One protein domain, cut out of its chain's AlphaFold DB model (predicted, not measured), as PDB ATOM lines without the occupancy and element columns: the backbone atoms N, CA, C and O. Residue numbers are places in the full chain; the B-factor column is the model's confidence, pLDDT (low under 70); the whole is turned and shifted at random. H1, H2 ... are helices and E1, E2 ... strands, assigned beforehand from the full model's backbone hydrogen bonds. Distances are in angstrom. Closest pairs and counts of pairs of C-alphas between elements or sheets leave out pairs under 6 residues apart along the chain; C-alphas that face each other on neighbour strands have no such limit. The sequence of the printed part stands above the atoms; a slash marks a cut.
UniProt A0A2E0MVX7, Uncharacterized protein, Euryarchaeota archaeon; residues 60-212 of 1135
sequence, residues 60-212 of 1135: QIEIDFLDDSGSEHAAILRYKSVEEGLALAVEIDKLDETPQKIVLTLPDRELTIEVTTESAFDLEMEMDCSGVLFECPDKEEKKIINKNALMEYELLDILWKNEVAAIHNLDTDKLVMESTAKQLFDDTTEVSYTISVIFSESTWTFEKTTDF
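Overview. This is residues 60 to 212 of the 1135 residues of an uncharacterized protein of Euryarchaeota archaeon (UniProt A0A2E0MVX7). Two sheets lie face to face as a sandwich: a twisted sheet of six strands, E1 E2 E3 E10 E9 E6, and a flatter one of four, E5 E4 E11 E12. To the side of the sandwich lies a separate loose part, the small hairpin E7 and E8 with the short helix H1, where residues 150 to 157 stick out. The 153 printed residues hold twelve named strands and one named helix, with H1 between E8 and E9 along the chain; the class is mostly strand. The larger sheet is mixed, the other two are antiparallel. The whole is compact, with a radius of gyration of the C-alphas of 16.5 A and spans of 47 by 42 by 25 A.

Arrangement. The largest sheet runs E1, residues 60 to 66, E2, 72 to 82, E3, 85 to 93, E10, 174 to 181, E9, 164 to 169, and E6, 116 to 118. E1, E2 and E3 form a meander, each strand the antiparallel neighbour of the one before, with N 63 and O 75 at 2.9 A and N 78 and O 89 at 2.8 A. E2 bends by 52 degrees at residue 75. E3 and E10 are antiparallel neighbours, with N 90 and O 177 within hydrogen-bond range at 2.8 A; in the hairpin E9 and E10, N 167 and O 176 are within hydrogen-bond range at 2.8 A. E6 is parallel to E9, with N 168 and O 116 at 3.2 A. The second sheet runs E5, residues 110 to 114, E4, 101 to 105, E11, 190 to 198, and E12, 203 to 211; N 104 and O 111, N 103 and O 196, and N 195 and O 206 are each 2.8 A apart. The strands of the two sheets stand at 34 degrees. The closest C-alphas of E1 and E12, Phe 65 and Phe 206, are 5.0 A apart; those of E5 and E9, Leu 111 and Val 164, 6.2 A. E5 runs on into E6 at 40 degrees. E7, residues 124 to 128, and E8, 142 to 146, form a hairpin, with N 125 and O 145 at 2.8 A. H1, residues 156 to 159, is on neither sheet of the sandwich and is too short for an O i to N i+4 pair; its one O i to N i+3 pair is within range.

Along the chain. E1 begins at C-alpha 60 (60.935, 2.836, -17.578). E2, the longest strand by residues, measures 29.9 A, E3 27.3 A, E12 26.2 A and E11 26.1 A. E12 ends at C-alpha 211 (58.945, 13.320, -7.265).

Size, cuts and confidence. The C-alphas farthest apart, of Ser 69 and Glu 152, are 48.2 A apart. The printed part has no cut. The link E7 to E8, residues 129 to 141, is long. Mean pLDDT of the printed part is 78.9; residues 118 to 161 and residue 186 are under 70.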
ATOM      1  N   GLN A  60      61.837   3.920 -17.219       93.19
ATOM      2  CA  GLN A  60      60.935   2.836 -17.578       93.19
ATOM      3  C   GLN A  60      60.703   1.930 -16.371       93.19
ATOM      4  O   GLN A  60      61.639   1.336 -15.835       93.19
ATOM      5  N   ILE A  61      59.438   1.741 -16.006       93.62
ATOM      6  CA  ILE A  61      59.034   0.840 -14.926       93.62
ATOM      7  C   ILE A  61      57.934  -0.120 -15.377       93.62
ATOM      8  O   ILE A  61      57.098   0.209 -16.216       93.62
ATOM      9  N   GLU A  62      57.928  -1.315 -14.795       95.75
ATOM     10  CA  GLU A  62      56.794  -2.237 -14.885       95.75
ATOM     11  C   GLU A  62      55.725  -1.797 -13.876       95.75
ATOM     12  O   GLU A  62      56.038  -1.492 -12.721       95.75
ATOM     13  N   ILE A  63      54.471  -1.737 -14.318       96.25
ATOM     14  CA  ILE A  63      53.315  -1.364 -13.499       96.25
ATOM     15  C   ILE A  63      52.202  -2.399 -13.661       96.25
ATOM     16  O   ILE A  63      52.136  -3.092 -14.674       96.25
ATOM     17  N   ASP A  64      51.296  -2.458 -12.690       96.69
ATOM     18  CA  ASP A  64      50.074  -3.254 -12.774       96.69
ATOM     19  C   ASP A  64      48.864  -2.327 -12.673       96.69
ATOM     20  O   ASP A  64      48.693  -1.605 -11.687       96.69
ATOM     21  N   PHE A  65      48.006  -2.351 -13.689       97.00
ATOM     22  CA  PHE A  65      46.694  -1.730 -13.595       97.00
ATOM     23  C   PHE A  65      45.760  -2.603 -12.761       97.00
ATOM     24  O   PHE A  65      45.711  -3.819 -12.940       97.00
ATOM     25  N   LEU A  66      44.966  -1.979 -11.893       96.19
ATOM     26  CA  LEU A  66      43.926  -2.662 -11.131       96.19
ATOM     27  C   LEU A  66      42.575  -2.475 -11.809       96.19
ATOM     28  O   LEU A  66      42.153  -1.341 -12.039       96.19
ATOM     29  N   ASP A  67      41.887  -3.576 -12.101       94.62
ATOM     30  CA  ASP A  67      40.504  -3.513 -12.570       94.62
ATOM     31  C   ASP A  67      39.483  -3.378 -11.424       94.62
ATOM     32  O   ASP A  67      39.810  -3.489 -10.240       94.62
ATOM     33  N   ASP A  68      38.206  -3.198 -11.771       92.88
ATOM     34  CA  ASP A  68      37.096  -3.082 -10.808       92.88
ATOM     35  C   ASP A  68      36.932  -4.305  -9.878       92.88
ATOM     36  O   ASP A  68      36.263  -4.232  -8.840       92.88
ATOM     37  N   SER A  69      37.515  -5.453 -10.241       92.88
ATOM     38  CA  SER A  69      37.535  -6.676  -9.431       92.88
ATOM     39  C   SER A  69      38.781  -6.795  -8.541       92.88
ATOM     40  O   SER A  69      38.828  -7.679  -7.679       92.88
ATOM     41  N   GLY A  70      39.752  -5.895  -8.717       91.94
ATOM     42  CA  GLY A  70      41.070  -5.921  -8.093       91.94
ATOM     43  C   GLY A  70      42.044  -6.894  -8.758       91.94
ATOM     44  O   GLY A  70      43.008  -7.296  -8.109       91.94
ATOM     45  N   SER A  71      41.779  -7.323  -9.997       94.31
ATOM     46  CA  SER A  71      42.742  -8.110 -10.772       94.31
ATOM     47  C   SER A  71      43.806  -7.188 -11.367       94.31
ATOM     48  O   SER A  71      43.499  -6.069 -11.776       94.31
ATOM     49  N   GLU A  72      45.046  -7.672 -11.386       95.44
ATOM     50  CA  GLU A  72      46.227  -6.956 -11.875       95.44
ATOM     51  C   GLU A  72      46.456  -7.240 -13.366       95.44
ATOM     52  O   GLU A  72      46.415  -8.398 -13.797       95.44
ATOM     53  N   HIS A  73      46.725  -6.184 -14.134       95.38
ATOM     54  CA  HIS A  73      47.019  -6.231 -15.565       95.38
ATOM     55  C   HIS A  73      48.347  -5.522 -15.841       95.38
ATOM     56  O   HIS A  73      48.447  -4.304 -15.699       95.38
ATOM     57  N   ALA A  74      49.367  -6.297 -16.213       96.38
ATOM     58  CA  ALA A  74      50.734  -5.803 -16.361       96.38
ATOM     59  C   ALA A  74      50.894  -4.849 -17.555       96.38
ATOM     60  O   ALA A  74      50.360  -5.094 -18.640       96.38
ATOM     61  N   ALA A  75      51.693  -3.801 -17.364       96.75
ATOM     62  CA  ALA A  75      52.055  -2.823 -18.379       96.75
ATOM     63  C   ALA A  75      53.465  -2.260 -18.141       96.75
ATOM     64  O   ALA A  75      54.057  -2.426 -17.074       96.75
ATOM     65  N   ILE A  76      53.994  -1.553 -19.135       96.50
ATOM     66  CA  ILE A  76      55.242  -0.798 -19.043       96.50
ATOM     67  C   ILE A  76      54.897   0.689 -19.085       96.50
ATOM     68  O   ILE A  76      54.274   1.145 -20.039       96.50
ATOM     69  N   LEU A  77      55.320   1.442 -18.072       95.81
ATOM     70  CA  LEU A  77      55.203   2.897 -18.022       95.81
ATOM     71  C   LEU A  77      56.575   3.528 -18.243       95.81
ATOM     72  O   LEU A  77      57.517   3.265 -17.496       95.81
ATOM     73  N   ARG A  78      56.657   4.405 -19.240       95.31
ATOM     74  CA  ARG A  78      57.770   5.319 -19.465       95.31
ATOM     75  C   ARG A  78      57.358   6.721 -19.057       95.31
ATOM     76  O   ARG A  78      56.237   7.138 -19.338       95.31
ATOM     77  N   TYR A  79      58.230   7.439 -18.366       94.69
ATOM     78  CA  TYR A  79      57.931   8.799 -17.937       94.69
ATOM     79  C   TYR A  79      59.191   9.640 -17.826       94.69
ATOM     80  O   TYR A  79      60.262   9.145 -17.471       94.69
ATOM     81  N   LYS A  80      59.051  10.931 -18.122       92.75
ATOM     82  CA  LYS A  80      60.130  11.901 -17.958       92.75
ATOM     83  C   LYS A  80      59.605  13.315 -17.751       92.75
ATOM     84  O   LYS A  80      58.565  13.672 -18.300       92.75
ATOM     85  N   SER A  81      60.327  14.124 -16.982       90.88
ATOM     86  CA  SER A  81      60.113  15.571 -16.964       90.88
ATOM     87  C   SER A  81      60.840  16.191 -18.153       90.88
ATOM     88  O   SER A  81      62.015  15.885 -18.357       90.88
ATOM     89  N   VAL A  82      60.181  17.070 -18.896       84.38
ATOM     90  CA  VAL A  82      60.783  17.861 -19.975       84.38
ATOM     91  C   VAL A  82      60.381  19.306 -19.743       84.38
ATOM     92  O   VAL A  82      59.192  19.601 -19.645       84.38
ATOM     93  N   GLU A  83      61.359  20.204 -19.626       81.56
ATOM     94  CA  GLU A  83      61.098  21.587 -19.209       81.56
ATOM     95  C   GLU A  83      60.193  21.616 -17.948       81.56
ATOM     96  O   GLU A  83      60.397  20.864 -16.994       81.56
ATOM     97  N   GLU A  84      59.168  22.466 -17.951       79.38
ATOM     98  CA  GLU A  84      58.178  22.639 -16.887       79.38
ATOM     99  C   GLU A  84      57.020  21.625 -16.926       79.38
ATOM    100  O   GLU A  84      55.972  21.856 -16.317       79.38
ATOM    101  N   GLY A  85      57.164  20.509 -17.645       86.94
ATOM    102  CA  GLY A  85      56.081  19.550 -17.829       86.94
ATOM    103  C   GLY A  85      56.489  18.076 -17.850       86.94
ATOM    104  O   GLY A  85      57.645  17.712 -17.654       86.94
ATOM    105  N   LEU A  86      55.493  17.213 -18.030       92.75
ATOM    106  CA  LEU A  86      55.582  15.760 -17.917       92.75
ATOM    107  C   LEU A  86      55.274  15.108 -19.263       92.75
ATOM    108  O   LEU A  86      54.281  15.450 -19.903       92.75
ATOM    109  N   ALA A  87      56.074  14.121 -19.646       94.12
ATOM    110  CA  ALA A  87      55.750  13.195 -20.718       94.12
ATOM    111  C   ALA A  87      55.569  11.779 -20.155       94.12
ATOM    112  O   ALA A  87      56.370  11.332 -19.329       94.12
ATOM    113  N   LEU A  88      54.523  11.081 -20.600       95.69
ATOM    114  CA  LEU A  88      54.185   9.708 -20.216       95.69
ATOM    115  C   LEU A  88      53.984   8.832 -21.453       95.69
ATOM    116  O   LEU A  88      53.407   9.287 -22.436       95.69
ATOM    117  N   ALA A  89      54.372   7.563 -21.374       95.25
ATOM    118  CA  ALA A  89      53.952   6.553 -22.329       95.25
ATOM    119  C   ALA A  89      53.663   5.212 -21.658       95.25
ATOM    120  O   ALA A  89      54.397   4.782 -20.772       95.25
ATOM    121  N   VAL A  90      52.601   4.538 -22.083       96.38
ATOM    122  CA  VAL A  90      52.177   3.244 -21.543       96.38
ATOM    123  C   VAL A  90      52.127   2.214 -22.654       96.38
ATOM    124  O   VAL A  90      51.612   2.477 -23.734       96.38
ATOM    125  N   GLU A  91      52.626   1.020 -22.366       95.94
ATOM    126  CA  GLU A  91      52.592  -0.135 -23.251       95.94
ATOM    127  C   GLU A  91      51.957  -1.324 -22.524       95.94
ATOM    128  O   GLU A  91      52.441  -1.749 -21.476       95.94
ATOM    129  N   ILE A  92      50.859  -1.850 -23.069       95.88
ATOM    130  CA  ILE A  92      50.148  -3.024 -22.548       95.88
ATOM    131  C   ILE A  92      50.166  -4.112 -23.617       95.88
ATOM    132  O   ILE A  92      49.677  -3.905 -24.728       95.88
ATOM    133  N   ASP A  93      50.690  -5.283 -23.267       92.38
ATOM    134  CA  ASP A  93      50.742  -6.452 -24.146       92.38
ATOM    135  C   ASP A  93      49.578  -7.420 -23.886       92.38
ATOM    136  O   ASP A  93      49.132  -7.585 -22.749       92.38
ATOM    137  N   LYS A  94      49.191  -8.184 -24.918       91.56
ATOM    138  CA  LYS A  94      48.189  -9.271 -24.863       91.56
ATOM    139  C   LYS A  94      46.807  -8.801 -24.422       91.56
ATOM    140  O   LYS A  94      46.167  -9.410 -23.562       91.56
ATOM    141  N   LEU A  95      46.353  -7.711 -25.015       91.56
ATOM    142  CA  LEU A  95      45.057  -7.142 -24.731       91.56
ATOM    143  C   LEU A  95      43.946  -7.866 -25.515       91.56
ATOM    144  O   LEU A  95      43.773  -7.668 -26.713       91.56
ATOM    145  N   ASP A  96      43.172  -8.710 -24.824       87.31
ATOM    146  CA  ASP A  96      42.110  -9.533 -25.436       87.31
ATOM    147  C   ASP A  96      40.867  -8.720 -25.885       87.31
ATOM    148  O   ASP A  96      40.022  -9.217 -26.638       87.31
ATOM    149  N   GLU A  97      40.720  -7.480 -25.408       90.88
ATOM    150  CA  GLU A  97      39.617  -6.562 -25.719       90.88
ATOM    151  C   GLU A  97      40.183  -5.185 -26.090       90.88
ATOM    152  O   GLU A  97      41.153  -4.731 -25.502       90.88
ATOM    153  N   THR A  98      39.577  -4.480 -27.049       92.62
ATOM    154  CA  THR A  98      39.958  -3.083 -27.313       92.62
ATOM    155  C   THR A  98      39.318  -2.164 -26.266       92.62
ATOM    156  O   THR A  98      38.093  -2.217 -26.114       92.62
ATOM    157  N   PRO A  99      40.080  -1.291 -25.584       94.12
ATOM    158  CA  PRO A  99      39.501  -0.278 -24.718       94.12
ATOM    159  C   PRO A  99      38.634   0.693 -25.521       94.12
ATOM    160  O   PRO A  99      38.859   0.937 -26.698       94.12
ATOM    161  N   GLN A 100      37.644   1.287 -24.871       93.12
ATOM    162  CA  GLN A 100      36.840   2.364 -25.436       93.12
ATOM    163  C   GLN A 100      37.598   3.694 -25.405       93.12
ATOM    164  O   GLN A 100      37.562   4.448 -26.372       93.12
ATOM    165  N   LYS A 101      38.281   3.992 -24.294       94.38
ATOM    166  CA  LYS A 101      39.045   5.233 -24.121       94.38
ATOM    167  C   LYS A 101      40.118   5.115 -23.044       94.38
ATOM    168  O   LYS A 101      40.019   4.259 -22.162       94.38
ATOM    169  N   ILE A 102      41.092   6.015 -23.090       95.19
ATOM    170  CA  ILE A 102      42.096   6.222 -22.044       95.19
ATOM    171  C   ILE A 102      41.915   7.623 -21.461       95.19
ATOM    172  O   ILE A 102      41.674   8.579 -22.198       95.19
ATOM    173  N   VAL A 103      42.009   7.725 -20.138       95.25
ATOM    174  CA  VAL A 103      41.909   8.976 -19.382       95.25
ATOM    175  C   VAL A 103      43.161   9.138 -18.527       95.25
ATOM    176  O   VAL A 103      43.438   8.294 -17.676       95.25
ATOM    177  N   LEU A 104      43.905  10.219 -18.747       96.38
ATOM    178  CA  LEU A 104      45.015  10.660 -17.912       96.38
ATOM    179  C   LEU A 104      44.554  11.847 -17.061       96.38
ATOM    180  O   LEU A 104      44.351  12.948 -17.568       96.38
ATOM    181  N   THR A 105      44.407  11.629 -15.761       96.12
ATOM    182  CA  THR A 105      44.072  12.678 -14.797       96.12
ATOM    183  C   THR A 105      45.354  13.229 -14.180       96.12
ATOM    184  O   THR A 105      46.105  12.484 -13.550       96.12
ATOM    185  N   LEU A 106      45.585  14.528 -14.347       94.19
ATOM    186  CA  LEU A 106      46.672  15.317 -13.764       94.19
ATOM    187  C   LEU A 106      46.107  16.213 -12.639       94.19
ATOM    188  O   LEU A 106      44.884  16.290 -12.482       94.19
ATOM    189  N   PRO A 107      46.939  16.900 -11.831       89.75
ATOM    190  CA  PRO A 107      46.450  17.692 -10.699       89.75
ATOM    191  C   PRO A 107      45.484  18.821 -11.086       89.75
ATOM    192  O   PRO A 107      44.589  19.157 -10.309       89.75
ATOM    193  N   ASP A 108      45.661  19.405 -12.270       85.25
ATOM    194  CA  ASP A 108      44.944  20.591 -12.740       85.25
ATOM    195  C   ASP A 108      44.068  20.345 -13.984       85.25
ATOM    196  O   ASP A 108      43.199  21.167 -14.288       85.25
ATOM    197  N   ARG A 109      44.255  19.223 -14.692       90.88
ATOM    198  CA  ARG A 109      43.561  18.905 -15.951       90.88
ATOM    199  C   ARG A 109      43.384  17.402 -16.176       90.88
ATOM    200  O   ARG A 109      44.016  16.575 -15.530       90.88
ATOM    201  N   GLU A 110      42.526  17.046 -17.126       92.69
ATOM    202  CA  GLU A 110      42.311  15.667 -17.576       92.69
ATOM    203  C   GLU A 110      42.493  15.603 -19.095       92.69
ATOM    204  O   GLU A 110      41.916  16.415 -19.817       92.69
ATOM    205  N   LEU A 111      43.284  14.642 -19.572       89.88
ATOM    206  CA  LEU A 111      43.497  14.369 -20.991       89.88
ATOM    207  C   LEU A 111      42.797  13.051 -21.342       89.88
ATOM    208  O   LEU A 111      43.010  12.037 -20.681       89.88
ATOM    209  N   THR A 112      41.931  13.052 -22.357       90.56
ATOM    210  CA  THR A 112      41.134  11.875 -22.752       90.56
ATOM    211  C   THR A 112      41.278  11.594 -24.242       90.56
ATOM    212  O   THR A 112      41.185  12.520 -25.042       90.56
ATOM    213  N   ILE A 113      41.418  10.318 -24.613       91.38
ATOM    214  CA  ILE A 113      41.429   9.858 -26.011       91.38
ATOM    215  C   ILE A 113      40.575   8.601 -26.193       91.38
ATOM    216  O   ILE A 113      40.598   7.701 -25.352       91.38
ATOM    217  N   GLU A 114      39.818   8.524 -27.288       88.69
ATOM    218  CA  GLU A 114      39.161   7.283 -27.719       88.69
ATOM    219  C   GLU A 114      40.185   6.369 -28.400       88.69
ATOM    220  O   GLU A 114      40.950   6.818 -29.249       88.69
ATOM    221  N   VAL A 115      40.225   5.085 -28.029       86.38
ATOM    222  CA  VAL A 115      41.236   4.169 -28.579       86.38
ATOM    223  C   VAL A 115      40.807   3.706 -29.965       86.38
ATOM    224  O   VAL A 115      39.768   3.062 -30.128       86.38
ATOM    225  N   THR A 116      41.625   3.999 -30.971       77.06
ATOM    226  CA  THR A 116      41.407   3.530 -32.338       77.06
ATOM    227  C   THR A 116      41.990   2.125 -32.527       77.06
ATOM    228  O   THR A 116      43.060   1.779 -32.017       77.06
ATOM    229  N   THR A 117      41.256   1.275 -33.251       76.44
ATOM    230  CA  THR A 117      41.736  -0.040 -33.695       76.44
ATOM    231  C   THR A 117      42.267   0.072 -35.114       76.44
ATOM    232  O   THR A 117      41.479   0.328 -36.026       76.44
ATOM    233  N   GLU A 118      43.551  -0.189 -35.336       63.59
ATOM    234  CA  GLU A 118      44.130  -0.184 -36.684       63.59
ATOM    235  C   GLU A 118      44.885  -1.486 -36.985       63.59
ATOM    236  O   GLU A 118      45.556  -2.052 -36.122       63.59
ATOM    237  N   SER A 119      44.766  -1.972 -38.231       46.06
ATOM    238  CA  SER A 119      45.595  -3.066 -38.779       46.06
ATOM    239  C   SER A 119      46.770  -2.557 -39.629       46.06
ATOM    240  O   SER A 119      47.562  -3.348 -40.129       46.06
ATOM    241  N   ALA A 120      46.857  -1.249 -39.867       47.47
ATOM    242  CA  ALA A 120      47.979  -0.570 -40.506       47.47
ATOM    243  C   ALA A 120      47.822   0.935 -40.270       47.47
ATOM    244  O   ALA A 120      46.735   1.452 -40.506       47.47
ATOM    245  N   PHE A 121      48.914   1.567 -39.835       50.88
ATOM    246  CA  PHE A 121      49.028   2.980 -39.474       50.88
ATOM    247  C   PHE A 121      48.418   3.907 -40.529       50.88
ATOM    248  O   PHE A 121      48.953   3.988 -41.642       50.88
ATOM    249  N   ASP A 122      47.356   4.632 -40.180       45.72
ATOM    250  CA  ASP A 122      46.938   5.789 -40.966       45.72
ATOM    251  C   ASP A 122      47.786   7.001 -40.551       45.72
ATOM    252  O   ASP A 122      47.835   7.420 -39.396       45.72
ATOM    253  N   LEU A 123      48.515   7.571 -41.512       51.88
ATOM    254  CA  LEU A 123      49.379   8.753 -41.340       51.88
ATOM    255  C   LEU A 123      48.567  10.051 -41.198       51.88
ATOM    256  O   LEU A 123      49.058  11.139 -41.490       51.88
ATOM    257  N   GLU A 124      47.311   9.939 -40.793       46.19
ATOM    258  CA  GLU A 124      46.283  10.956 -40.897       46.19
ATOM    259  C   GLU A 124      45.729  11.242 -39.492       46.19
ATOM    260  O   GLU A 124      45.076  10.409 -38.876       46.19
ATOM    261  N   MET A 125      46.054  12.416 -38.941       46.75
ATOM    262  CA  MET A 125      45.550  12.887 -37.648       46.75
ATOM    263  C   MET A 125      44.236  13.634 -37.861       46.75
ATOM    264  O   MET A 125      44.198  14.594 -38.625       46.75
ATOM    265  N   GLU A 126      43.174  13.225 -37.177       44.53
ATOM    266  CA  GLU A 126      41.873  13.890 -37.218       44.53
ATOM    267  C   GLU A 126      41.760  14.867 -36.026       44.53
ATOM    268  O   GLU A 126      41.695  14.447 -34.875       44.53
ATOM    269  N   MET A 127      41.794  16.175 -36.288       48.41
ATOM    270  CA  MET A 127      41.805  17.239 -35.273       48.41
ATOM    271  C   MET A 127      40.392  17.805 -35.071       48.41
ATOM    272  O   MET A 127      39.764  18.201 -36.052       48.41
ATOM    273  N   ASP A 128      39.890  17.856 -33.829       48.19
ATOM    274  CA  ASP A 128      38.580  18.446 -33.500       48.19
ATOM    275  C   ASP A 128      38.666  19.975 -33.524       48.19
ATOM    276  O   ASP A 128      39.395  20.613 -32.759       48.19
ATOM    277  N   CYS A 129      37.898  20.563 -34.427       54.25
ATOM    278  CA  CYS A 129      37.927  21.984 -34.717       54.25
ATOM    279  C   CYS A 129      37.283  22.853 -33.626       54.25
ATOM    280  O   CYS A 129      37.370  24.077 -33.684       54.25
ATOM    281  N   SER A 130      36.639  22.249 -32.622       47.44
ATOM    282  CA  SER A 130      35.978  22.968 -31.527       47.44
ATOM    283  C   SER A 130      36.899  23.322 -30.347       47.44
ATOM    284  O   SER A 130      36.516  24.140 -29.507       47.44
ATOM    285  N   GLY A 131      38.101  22.732 -30.272       41.41
ATOM    286  CA  GLY A 131      39.004  22.842 -29.116       41.41
ATOM    287  C   GLY A 131      40.243  23.729 -29.292       41.41
ATOM    288  O   GLY A 131      40.923  23.999 -28.304       41.41
ATOM    289  N   VAL A 132      40.555  24.190 -30.508       39.69
ATOM    290  CA  VAL A 132      41.826  24.872 -30.827       39.69
ATOM    291  C   VAL A 132      41.559  26.145 -31.642       39.69
ATOM    292  O   VAL A 132      40.668  26.161 -32.483       39.69
ATOM    293  N   LEU A 133      42.334  27.213 -31.408       37.25
ATOM    294  CA  LEU A 133      42.264  28.526 -32.083       37.25
ATOM    295  C   LEU A 133      42.733  28.488 -33.560       37.25
ATOM    296  O   LEU A 133      43.495  29.344 -34.002       37.25
ATOM    297  N   PHE A 134      42.299  27.496 -34.336       42.62
ATOM    298  CA  PHE A 134      42.461  27.469 -35.790       42.62
ATOM    299  C   PHE A 134      41.114  27.700 -36.470       42.62
ATOM    300  O   PHE A 134      40.099  27.140 -36.064       42.62
ATOM    301  N   GLU A 135      41.109  28.483 -37.550       41.62
ATOM    302  CA  GLU A 135      39.959  28.583 -38.451       41.62
ATOM    303  C   GLU A 135      39.806  27.266 -39.226       41.62
ATOM    304  O   GLU A 135      40.345  27.078 -40.320       41.62
ATOM    305  N   CYS A 136      39.083  26.314 -38.643       45.78
ATOM    306  CA  CYS A 136      38.407  25.302 -39.437       45.78
ATOM    307  C   CYS A 136      37.161  25.939 -40.066       45.78
ATOM    308  O   CYS A 136      36.438  26.656 -39.372       45.78
ATOM    309  N   PRO A 137      36.873  25.704 -41.356       55.47
ATOM    310  CA  PRO A 137      35.624  26.170 -41.951       55.47
ATOM    311  C   PRO A 137      34.431  25.619 -41.145       55.47
ATOM    312  O   PRO A 137      34.425  24.432 -40.828       55.47
ATOM    313  N   ASP A 138      33.429  26.465 -40.843       53.34
ATOM    314  CA  ASP A 138      32.312  26.297 -39.869       53.34
ATOM    315  C   ASP A 138      31.453  25.005 -39.965       53.34
ATOM    316  O   ASP A 138      30.434  24.859 -39.285       53.34
ATOM    317  N   LYS A 139      31.804  24.066 -40.844       53.69
ATOM    318  CA  LYS A 139      31.101  22.798 -41.076       53.69
ATOM    319  C   LYS A 139      31.977  21.554 -40.955       53.69
ATOM    320  O   LYS A 139      31.425  20.454 -40.978       53.69
ATOM    321  N   GLU A 140      33.293  21.693 -40.837       53.12
ATOM    322  CA  GLU A 140      34.160  20.569 -40.493       53.12
ATOM    323  C   GLU A 140      34.283  20.520 -38.972       53.12
ATOM    324  O   GLU A 140      35.034  21.278 -38.370       53.12
ATOM    325  N   GLU A 141      33.521  19.625 -38.333       56.69
ATOM    326  CA  GLU A 141      33.721  19.307 -36.909       56.69
ATOM    327  C   GLU A 141      35.133  18.741 -36.676       56.69
ATOM    328  O   GLU A 141      35.659  18.823 -35.568       56.69
ATOM    329  N   LYS A 142      35.759  18.194 -37.727       51.72
ATOM    330  CA  LYS A 142      37.077  17.575 -37.677       51.72
ATOM    331  C   LYS A 142      37.872  17.772 -38.973       51.72
ATOM    332  O   LYS A 142      37.306  17.621 -40.054       51.72
ATOM    333  N   LYS A 143      39.179  18.043 -38.872       60.06
ATOM    334  CA  LYS A 143      40.106  18.190 -40.011       60.06
ATOM    335  C   LYS A 143      41.169  17.093 -39.997       60.06
ATOM    336  O   LYS A 143      41.858  16.929 -38.998       60.06
ATOM    337  N   ILE A 144      41.328  16.373 -41.109       51.03
ATOM    338  CA  ILE A 144      42.327  15.305 -41.247       51.03
ATOM    339  C   ILE A 144      43.630  15.880 -41.825       51.03
ATOM    340  O   ILE A 144      43.636  16.414 -42.936       51.03
ATOM    341  N   ILE A 145      44.733  15.791 -41.080       50.03
ATOM    342  CA  ILE A 145      46.057  16.293 -41.462       50.03
ATOM    343  C   ILE A 145      47.025  15.121 -41.620       50.03
ATOM    344  O   ILE A 145      47.190  14.305 -40.717       50.03
ATOM    345  N   ASN A 146      47.708  15.051 -42.764       48.56
ATOM    346  CA  ASN A 146      48.750  14.054 -42.984       48.56
ATOM    347  C   ASN A 146      50.005  14.417 -42.165       48.56
ATOM    348  O   ASN A 146      50.624  15.453 -42.420       48.56
ATOM    349  N   LYS A 147      50.396  13.565 -41.210       48.78
ATOM    350  CA  LYS A 147      51.501  13.793 -40.258       48.78
ATOM    351  C   LYS A 147      52.850  14.069 -40.941       48.78
ATOM    352  O   LYS A 147      53.673  14.790 -40.391       48.78
ATOM    353  N   ASN A 148      53.060  13.596 -42.174       47.59
ATOM    354  CA  ASN A 148      54.300  13.848 -42.925       47.59
ATOM    355  C   ASN A 148      54.398  15.260 -43.533       47.59
ATOM    356  O   ASN A 148      55.469  15.644 -43.997       47.59
ATOM    357  N   ALA A 149      53.305  16.026 -43.576       45.00
ATOM    358  CA  ALA A 149      53.281  17.373 -44.153       45.00
ATOM    359  C   ALA A 149      53.680  18.484 -43.153       45.00
ATOM    360  O   ALA A 149      53.744  19.648 -43.535       45.00
ATOM    361  N   LEU A 150      53.947  18.137 -41.890       43.06
ATOM    362  CA  LEU A 150      54.059  19.058 -40.752       43.06
ATOM    363  C   LEU A 150      55.509  19.257 -40.256       43.06
ATOM    364  O   LEU A 150      55.727  19.341 -39.062       43.06
ATOM    365  N   MET A 151      56.524  19.317 -41.126       38.44
ATOM    366  CA  MET A 151      57.942  19.452 -40.711       38.44
ATOM    367  C   MET A 151      58.553  20.861 -40.889       38.44
ATOM    368  O   MET A 151      59.776  20.991 -40.938       38.44
ATOM    369  N   GLU A 152      57.755  21.931 -40.974       44.12
ATOM    370  CA  GLU A 152      58.289  23.307 -40.947       44.12
ATOM    371  C   GLU A 152      58.283  23.872 -39.511       44.12
ATOM    372  O   GLU A 152      57.242  24.057 -38.878       44.12
ATOM    373  N   TYR A 153      59.500  24.062 -38.994       47.91
ATOM    374  CA  TYR A 153      59.880  24.402 -37.620       47.91
ATOM    375  C   TYR A 153      59.486  25.838 -37.231       47.91
ATOM    376  O   TYR A 153      60.013  26.778 -37.810       47.91
ATOM    377  N   GLU A 154      58.584  25.969 -36.251       40.81
ATOM    378  CA  GLU A 154      58.482  27.014 -35.194       40.81
ATOM    379  C   GLU A 154      57.048  27.074 -34.625       40.81
ATOM    380  O   GLU A 154      56.861  27.345 -33.443       40.81
ATOM    381  N   LEU A 155      56.027  26.711 -35.414       39.47
ATOM    382  CA  LEU A 155      54.614  26.682 -34.982       39.47
ATOM    383  C   LEU A 155      54.198  25.394 -34.237       39.47
ATOM    384  O   LEU A 155      53.169  25.371 -33.563       39.47
ATOM    385  N   LEU A 156      54.997  24.328 -34.334       46.59
ATOM    386  CA  LEU A 156      54.712  23.001 -33.761       46.59
ATOM    387  C   LEU A 156      54.980  22.905 -32.256       46.59
ATOM    388  O   LEU A 156      54.348  22.113 -31.563       46.59
ATOM    389  N   ASP A 157      55.877  23.741 -31.735       46.88
ATOM    390  CA  ASP A 157      56.347  23.647 -30.348       46.88
ATOM    391  C   ASP A 157      55.297  24.139 -29.323       46.88
ATOM    392  O   ASP A 157      55.417  23.911 -28.116       46.88
ATOM    393  N   ILE A 158      54.236  24.797 -29.810       41.91
ATOM    394  CA  ILE A 158      53.117  25.313 -29.007       41.91
ATOM    395  C   ILE A 158      51.883  24.400 -29.093       41.91
ATOM    396  O   ILE A 158      51.122  24.329 -28.130       41.91
ATOM    397  N   LEU A 159      51.681  23.680 -30.205       44.44
ATOM    398  CA  LEU A 159      50.444  22.922 -30.446       44.44
ATOM    399  C   LEU A 159      50.444  21.507 -29.855       44.44
ATOM    400  O   LEU A 159      49.375  21.009 -29.536       44.44
ATOM    401  N   TRP A 160      51.609  20.893 -29.628       54.88
ATOM    402  CA  TRP A 160      51.722  19.489 -29.184       54.88
ATOM    403  C   TRP A 160      52.004  19.292 -27.690       54.88
ATOM    404  O   TRP A 160      52.472  18.236 -27.254       54.88
ATOM    405  N   LYS A 161      51.748  20.310 -26.869       66.38
ATOM    406  CA  LYS A 161      51.940  20.236 -25.415       66.38
ATOM    407  C   LYS A 161      50.559  20.228 -24.752       66.38
ATOM    408  O   LYS A 161      49.807  21.181 -24.931       66.38
ATOM    409  N   ASN A 162      50.259  19.193 -23.951       80.19
ATOM    410  CA  ASN A 162      48.929  18.837 -23.392       80.19
ATOM    411  C   ASN A 162      48.083  17.884 -24.254       80.19
ATOM    412  O   ASN A 162      46.860  18.009 -24.291       80.19
ATOM    413  N   GLU A 163      48.714  16.920 -24.923       85.62
ATOM    414  CA  GLU A 163      48.027  15.942 -25.770       85.62
ATOM    415  C   GLU A 163      48.117  14.521 -25.205       85.62
ATOM    416  O   GLU A 163      48.958  14.207 -24.359       85.62
ATOM    417  N   VAL A 164      47.231  13.647 -25.681       89.56
ATOM    418  CA  VAL A 164      47.278  12.204 -25.437       89.56
ATOM    419  C   VAL A 164      46.859  11.458 -26.703       89.56
ATOM    420  O   VAL A 164      45.830  11.766 -27.300       89.56
ATOM    421  N   ALA A 165      47.647  10.462 -27.101       88.38
ATOM    422  CA  ALA A 165      47.375   9.581 -28.233       88.38
ATOM    423  C   ALA A 165      47.439   8.121 -27.780       88.38
ATOM    424  O   ALA A 165      48.197   7.783 -26.871       88.38
ATOM    425  N   ALA A 166      46.635   7.251 -28.396       90.06
ATOM    426  CA  ALA A 166      46.646   5.825 -28.095       90.06
ATOM    427  C   ALA A 166      46.284   4.966 -29.311       90.06
ATOM    428  O   ALA A 166      45.336   5.281 -30.027       90.06
ATOM    429  N   ILE A 167      46.999   3.854 -29.502       89.81
ATOM    430  CA  ILE A 167      46.816   2.914 -30.617       89.81
ATOM    431  C   ILE A 167      46.733   1.487 -30.076       89.81
ATOM    432  O   ILE A 167      47.650   1.029 -29.391       89.81
ATOM    433  N   HIS A 168      45.670   0.756 -30.435       92.06
ATOM    434  CA  HIS A 168      45.571  -0.686 -30.197       92.06
ATOM    435  C   HIS A 168      45.848  -1.477 -31.482       92.06
ATOM    436  O   HIS A 168      45.032  -1.511 -32.408       92.06
ATOM    437  N   ASN A 169      47.000  -2.145 -31.528       87.31
ATOM    438  CA  ASN A 169      47.410  -2.978 -32.649       87.31
ATOM    439  C   ASN A 169      46.812  -4.389 -32.522       87.31
ATOM    440  O   ASN A 169      47.295  -5.214 -31.746       87.31
ATOM    441  N   LEU A 170      45.799  -4.681 -33.343       86.12
ATOM    442  CA  LEU A 170      45.068  -5.957 -33.329       86.12
ATOM    443  C   LEU A 170      45.879  -7.168 -33.827       86.12
ATOM    444  O   LEU A 170      45.452  -8.303 -33.640       86.12
ATOM    445  N   ASP A 171      47.015  -6.956 -34.501       85.88
ATOM    446  CA  ASP A 171      47.869  -8.055 -34.974       85.88
ATOM    447  C   ASP A 171      48.823  -8.554 -33.880       85.88
ATOM    448  O   ASP A 171      49.298  -9.693 -33.926       85.88
ATOM    449  N   THR A 172      49.131  -7.690 -32.911       88.25
ATOM    450  CA  THR A 172      50.072  -7.964 -31.813       88.25
ATOM    451  C   THR A 172      49.407  -7.967 -30.439       88.25
ATOM    452  O   THR A 172      50.073  -8.304 -29.460       88.25
ATOM    453  N   ASP A 173      48.118  -7.623 -30.375       91.38
ATOM    454  CA  ASP A 173      47.353  -7.385 -29.149       91.38
ATOM    455  C   ASP A 173      48.079  -6.399 -28.212       91.38
ATOM    456  O   ASP A 173      48.108  -6.582 -26.995       91.38
ATOM    457  N   LYS A 174      48.742  -5.386 -28.790       92.19
ATOM    458  CA  LYS A 174      49.545  -4.391 -28.066       92.19
ATOM    459  C   LYS A 174      48.870  -3.028 -28.118       92.19
ATOM    460  O   LYS A 174      48.562  -2.523 -29.199       92.19
ATOM    461  N   LEU A 175      48.663  -2.428 -26.953       93.19
ATOM    462  CA  LEU A 175      48.167  -1.066 -26.788       93.19
ATOM    463  C   LEU A 175      49.324  -0.154 -26.390       93.19
ATOM    464  O   LEU A 175      50.031  -0.443 -25.426       93.19
ATOM    465  N   VAL A 176      49.493   0.947 -27.116       93.62
ATOM    466  CA  VAL A 176      50.464   1.998 -26.800       93.62
ATOM    467  C   VAL A 176      49.721   3.307 -26.575       93.62
ATOM    468  O   VAL A 176      48.814   3.632 -27.335       93.62
ATOM    469  N   MET A 177      50.096   4.040 -25.534       93.38
ATOM    470  CA  MET A 177      49.613   5.380 -25.211       93.38
ATOM    471  C   MET A 177      50.815   6.299 -25.031       93.38
ATOM    472  O   MET A 177      51.789   5.892 -24.407       93.38
ATOM    473  N   GLU A 178      50.719   7.533 -25.506       93.50
ATOM    474  CA  GLU A 178      51.674   8.606 -25.234       93.50
ATOM    475  C   GLU A 178      50.934   9.867 -24.813       93.50
ATOM    476  O   GLU A 178      49.793  10.091 -25.214       93.50
ATOM    477  N   SER A 179      51.567  10.691 -23.987       93.38
ATOM    478  CA  SER A 179      51.013  11.968 -23.567       93.38
ATOM    479  C   SER A 179      52.096  12.955 -23.159       93.38
ATOM    480  O   SER A 179      53.131  12.573 -22.610       93.38
ATOM    481  N   THR A 180      51.824  14.238 -23.384       92.94
ATOM    482  CA  THR A 180      52.609  15.372 -22.891       92.94
ATOM    483  C   THR A 180      51.703  16.311 -22.112       92.94
ATOM    484  O   THR A 180      50.535  16.468 -22.447       92.94
ATOM    485  N   ALA A 181      52.231  16.978 -21.090       89.50
ATOM    486  CA  ALA A 181      51.512  17.999 -20.340       89.50
ATOM    487  C   ALA A 181      52.472  19.080 -19.832       89.50
ATOM    488  O   ALA A 181      53.416  18.780 -19.104       89.50
ATOM    489  N   LYS A 182      52.242  20.337 -20.223       85.62
ATOM    490  CA  LYS A 182      53.081  21.493 -19.857       85.62
ATOM    491  C   LYS A 182      52.594  22.131 -18.557       85.62
ATOM    492  O   LYS A 182      51.412  22.025 -18.241       85.62
ATOM    493  N   GLN A 183      53.478  22.872 -17.887       80.44
ATOM    494  CA  GLN A 183      53.158  23.683 -16.703       80.44
ATOM    495  C   GLN A 183      52.580  22.840 -15.558       80.44
ATOM    496  O   GLN A 183      51.597  23.202 -14.925       80.44
ATOM    497  N   LEU A 184      53.169  21.665 -15.324       81.50
ATOM    498  CA  LEU A 184      52.795  20.803 -14.197       81.50
ATOM    499  C   LEU A 184      53.648  21.065 -12.954       81.50
ATOM    500  O   LEU A 184      53.271  20.669 -11.855       81.50
ATOM    501  N   PHE A 185      54.791  21.727 -13.132       81.19
ATOM    502  CA  PHE A 185      55.780  21.973 -12.087       81.19
ATOM    503  C   PHE A 185      55.885  23.469 -11.758       81.19
ATOM    504  O   PHE A 185      56.960  24.071 -11.843       81.19
ATOM    505  N   ASP A 186      54.747  24.080 -11.419       68.12
ATOM    506  CA  ASP A 186      54.670  25.511 -11.102       68.12
ATOM    507  C   ASP A 186      55.268  25.832  -9.723       68.12
ATOM    508  O   ASP A 186      56.023  26.792  -9.577       68.12
ATOM    509  N   ASP A 187      54.982  25.008  -8.712       70.75
ATOM    510  CA  ASP A 187      55.431  25.217  -7.330       70.75
ATOM    511  C   ASP A 187      56.015  23.962  -6.656       70.75
ATOM    512  O   ASP A 187      56.477  24.039  -5.515       70.75
ATOM    513  N   THR A 188      56.074  22.832  -7.364       81.38
ATOM    514  CA  THR A 188      56.494  21.524  -6.842       81.38
ATOM    515  C   THR A 188      57.278  20.716  -7.887       81.38
ATOM    516  O   THR A 188      57.088  20.907  -9.083       81.38
ATOM    517  N   THR A 189      58.159  19.808  -7.444       84.06
ATOM    518  CA  THR A 189      58.784  18.756  -8.284       84.06
ATOM    519  C   THR A 189      57.999  17.443  -8.257       84.06
ATOM    520  O   THR A 189      58.336  16.496  -8.969       84.06
ATOM    521  N   GLU A 190      56.955  17.383  -7.426       89.44
ATOM    522  CA  GLU A 190      56.051  16.248  -7.299       89.44
ATOM    523  C   GLU A 190      54.838  16.423  -8.208       89.44
ATOM    524  O   GLU A 190      54.120  17.418  -8.112       89.44
ATOM    525  N   VAL A 191      54.552  15.417  -9.030       91.25
ATOM    526  CA  VAL A 191      53.327  15.351  -9.832       91.25
ATOM    527  C   VAL A 191      52.596  14.045  -9.550       91.25
ATOM    528  O   VAL A 191      53.175  12.958  -9.601       91.25
ATOM    529  N   SER A 192      51.308  14.157  -9.238       93.75
ATOM    530  CA  SER A 192      50.406  13.013  -9.096       93.75
ATOM    531  C   SER A 192      49.588  12.854 -10.365       93.75
ATOM    532  O   SER A 192      48.994  13.824 -10.830       93.75
ATOM    533  N   TYR A 193      49.527  11.641 -10.898       95.94
ATOM    534  CA  TYR A 193      48.727  11.330 -12.073       95.94
ATOM    535  C   TYR A 193      48.034   9.975 -11.943       95.94
ATOM    536  O   TYR A 193      48.526   9.050 -11.295       95.94
ATOM    537  N   THR A 194      46.860   9.871 -12.562       97.44
ATOM    538  CA  THR A 194      46.081   8.632 -12.659       97.44
ATOM    539  C   THR A 194      45.854   8.292 -14.122       97.44
ATOM    540  O   THR A 194      45.368   9.128 -14.877       97.44
ATOM    541  N   ILE A 195      46.174   7.065 -14.522       97.50
ATOM    542  CA  ILE A 195      45.924   6.534 -15.864       97.50
ATOM    543  C   ILE A 195      44.776   5.535 -15.757       97.50
ATOM    544  O   ILE A 195      44.866   4.566 -15.004       97.50
ATOM    545  N   SER A 196      43.695   5.768 -16.499       97.50
ATOM    546  CA  SER A 196      42.529   4.883 -16.554       97.50
ATOM    547  C   SER A 196      42.306   4.375 -17.976       97.50
ATOM    548  O   SER A 196      42.058   5.169 -18.881       97.50
ATOM    549  N   VAL A 197      42.342   3.059 -18.173       96.81
ATOM    550  CA  VAL A 197      42.018   2.385 -19.440       96.81
ATOM    551  C   VAL A 197      40.619   1.782 -19.311       96.81
ATOM    552  O   VAL A 197      40.380   0.903 -18.485       96.81
ATOM    553  N   ILE A 198      39.659   2.295 -20.081       96.62
ATOM    554  CA  ILE A 198      38.231   1.992 -19.910       96.62
ATOM    555  C   ILE A 198      37.777   1.031 -21.005       96.62
ATOM    556  O   ILE A 198      37.812   1.383 -22.179       96.62
ATOM    557  N   PHE A 199      37.304  -0.152 -20.620       96.19
ATOM    558  CA  PHE A 199      36.714  -1.180 -21.485       96.19
ATOM    559  C   PHE A 199      35.185  -1.155 -21.407       96.19
ATOM    560  O   PHE A 199      34.591  -0.393 -20.644       96.19
ATOM    561  N   SER A 200      34.524  -2.019 -22.181       93.12
ATOM    562  CA  SER A 200      33.059  -2.096 -22.169       93.12
ATOM    563  C   SER A 200      32.484  -2.612 -20.842       93.12
ATOM    564  O   SER A 200      31.392  -2.196 -20.443       93.12
ATOM    565  N   GLU A 201      33.217  -3.493 -20.151       94.25
ATOM    566  CA  GLU A 201      32.775  -4.149 -18.910       94.25
ATOM    567  C   GLU A 201      33.711  -3.932 -17.706       94.25
ATOM    568  O   GLU A 201      33.388  -4.390 -16.609       94.25
ATOM    569  N   SER A 202      34.847  -3.242 -17.871       95.38
ATOM    570  CA  SER A 202      35.800  -2.986 -16.778       95.38
ATOM    571  C   SER A 202      36.584  -1.686 -16.968       95.38
ATOM    572  O   SER A 202      36.761  -1.225 -18.092       95.38
ATOM    573  N   THR A 203      37.059  -1.081 -15.878       96.69
ATOM    574  CA  THR A 203      38.028   0.028 -15.906       96.69
ATOM    575  C   THR A 203      39.304  -0.383 -15.196       96.69
ATOM    576  O   THR A 203      39.257  -0.854 -14.066       96.69
ATOM    577  N   TRP A 204      40.436  -0.206 -15.864       97.56
ATOM    578  CA  TRP A 204      41.768  -0.511 -15.354       97.56
ATOM    579  C   TRP A 204      42.426   0.791 -14.914       97.56
ATOM    580  O   TRP A 204      42.535   1.709 -15.720       97.56
ATOM    581  N   THR A 205      42.850   0.895 -13.655       96.88
ATOM    582  CA  THR A 205      43.363   2.149 -13.077       96.88
ATOM    583  C   THR A 205      44.764   1.968 -12.499       96.88
ATOM    584  O   THR A 205      45.030   0.985 -11.806       96.88
ATOM    585  N   PHE A 206      45.641   2.937 -12.754       97.50
ATOM    586  CA  PHE A 206      46.959   3.073 -12.139       97.50
ATOM    587  C   PHE A 206      47.129   4.501 -11.608       97.50
ATOM    588  O   PHE A 206      46.863   5.457 -12.330       97.50
ATOM    589  N   GLU A 207      47.577   4.653 -10.364       96.38
ATOM    590  CA  GLU A 207      47.818   5.951  -9.720       96.38
ATOM    591  C   GLU A 207      49.268   6.014  -9.238       96.38
ATOM    592  O   GLU A 207      49.754   5.083  -8.587       96.38
ATOM    593  N   LYS A 208      49.959   7.117  -9.540       94.50
ATOM    594  CA  LYS A 208      51.328   7.354  -9.079       94.50
ATOM    595  C   LYS A 208      51.552   8.824  -8.753       94.50
ATOM    596  O   LYS A 208      51.123   9.712  -9.484       94.50
ATOM    597  N   THR A 209      52.292   9.060  -7.676       94.12
ATOM    598  CA  THR A 209      52.955  10.336  -7.405       94.12
ATOM    599  C   THR A 209      54.440  10.153  -7.675       94.12
ATOM    600  O   THR A 209      55.070   9.285  -7.069       94.12
ATOM    601  N   THR A 210      54.986  10.950  -8.586       90.81
ATOM    602  CA  THR A 210      56.412  10.965  -8.913       90.81
ATOM    603  C   THR A 210      57.022  12.273  -8.423       90.81
ATOM    604  O   THR A 210      56.560  13.337  -8.819       90.81
ATOM    605  N   ASP A 211      58.077  12.194  -7.615       89.94
ATOM    606  CA  ASP A 211      58.945  13.320  -7.265       89.94
ATOM    607  C   ASP A 211      60.182  13.300  -8.160       89.94
ATOM    608  O   ASP A 211      61.046  12.442  -8.000       89.94
ATOM    609  N   PHE A 212      60.300  14.230  -9.106       81.75
ATOM    610  CA  PHE A 212      61.451  14.247 -10.010       81.75
ATOM    611  C   PHE A 212      62.752  14.671  -9.325       81.75
ATOM    612  O   PHE A 212      63.814  14.502  -9.910       81.75
TER     613      PHE A 212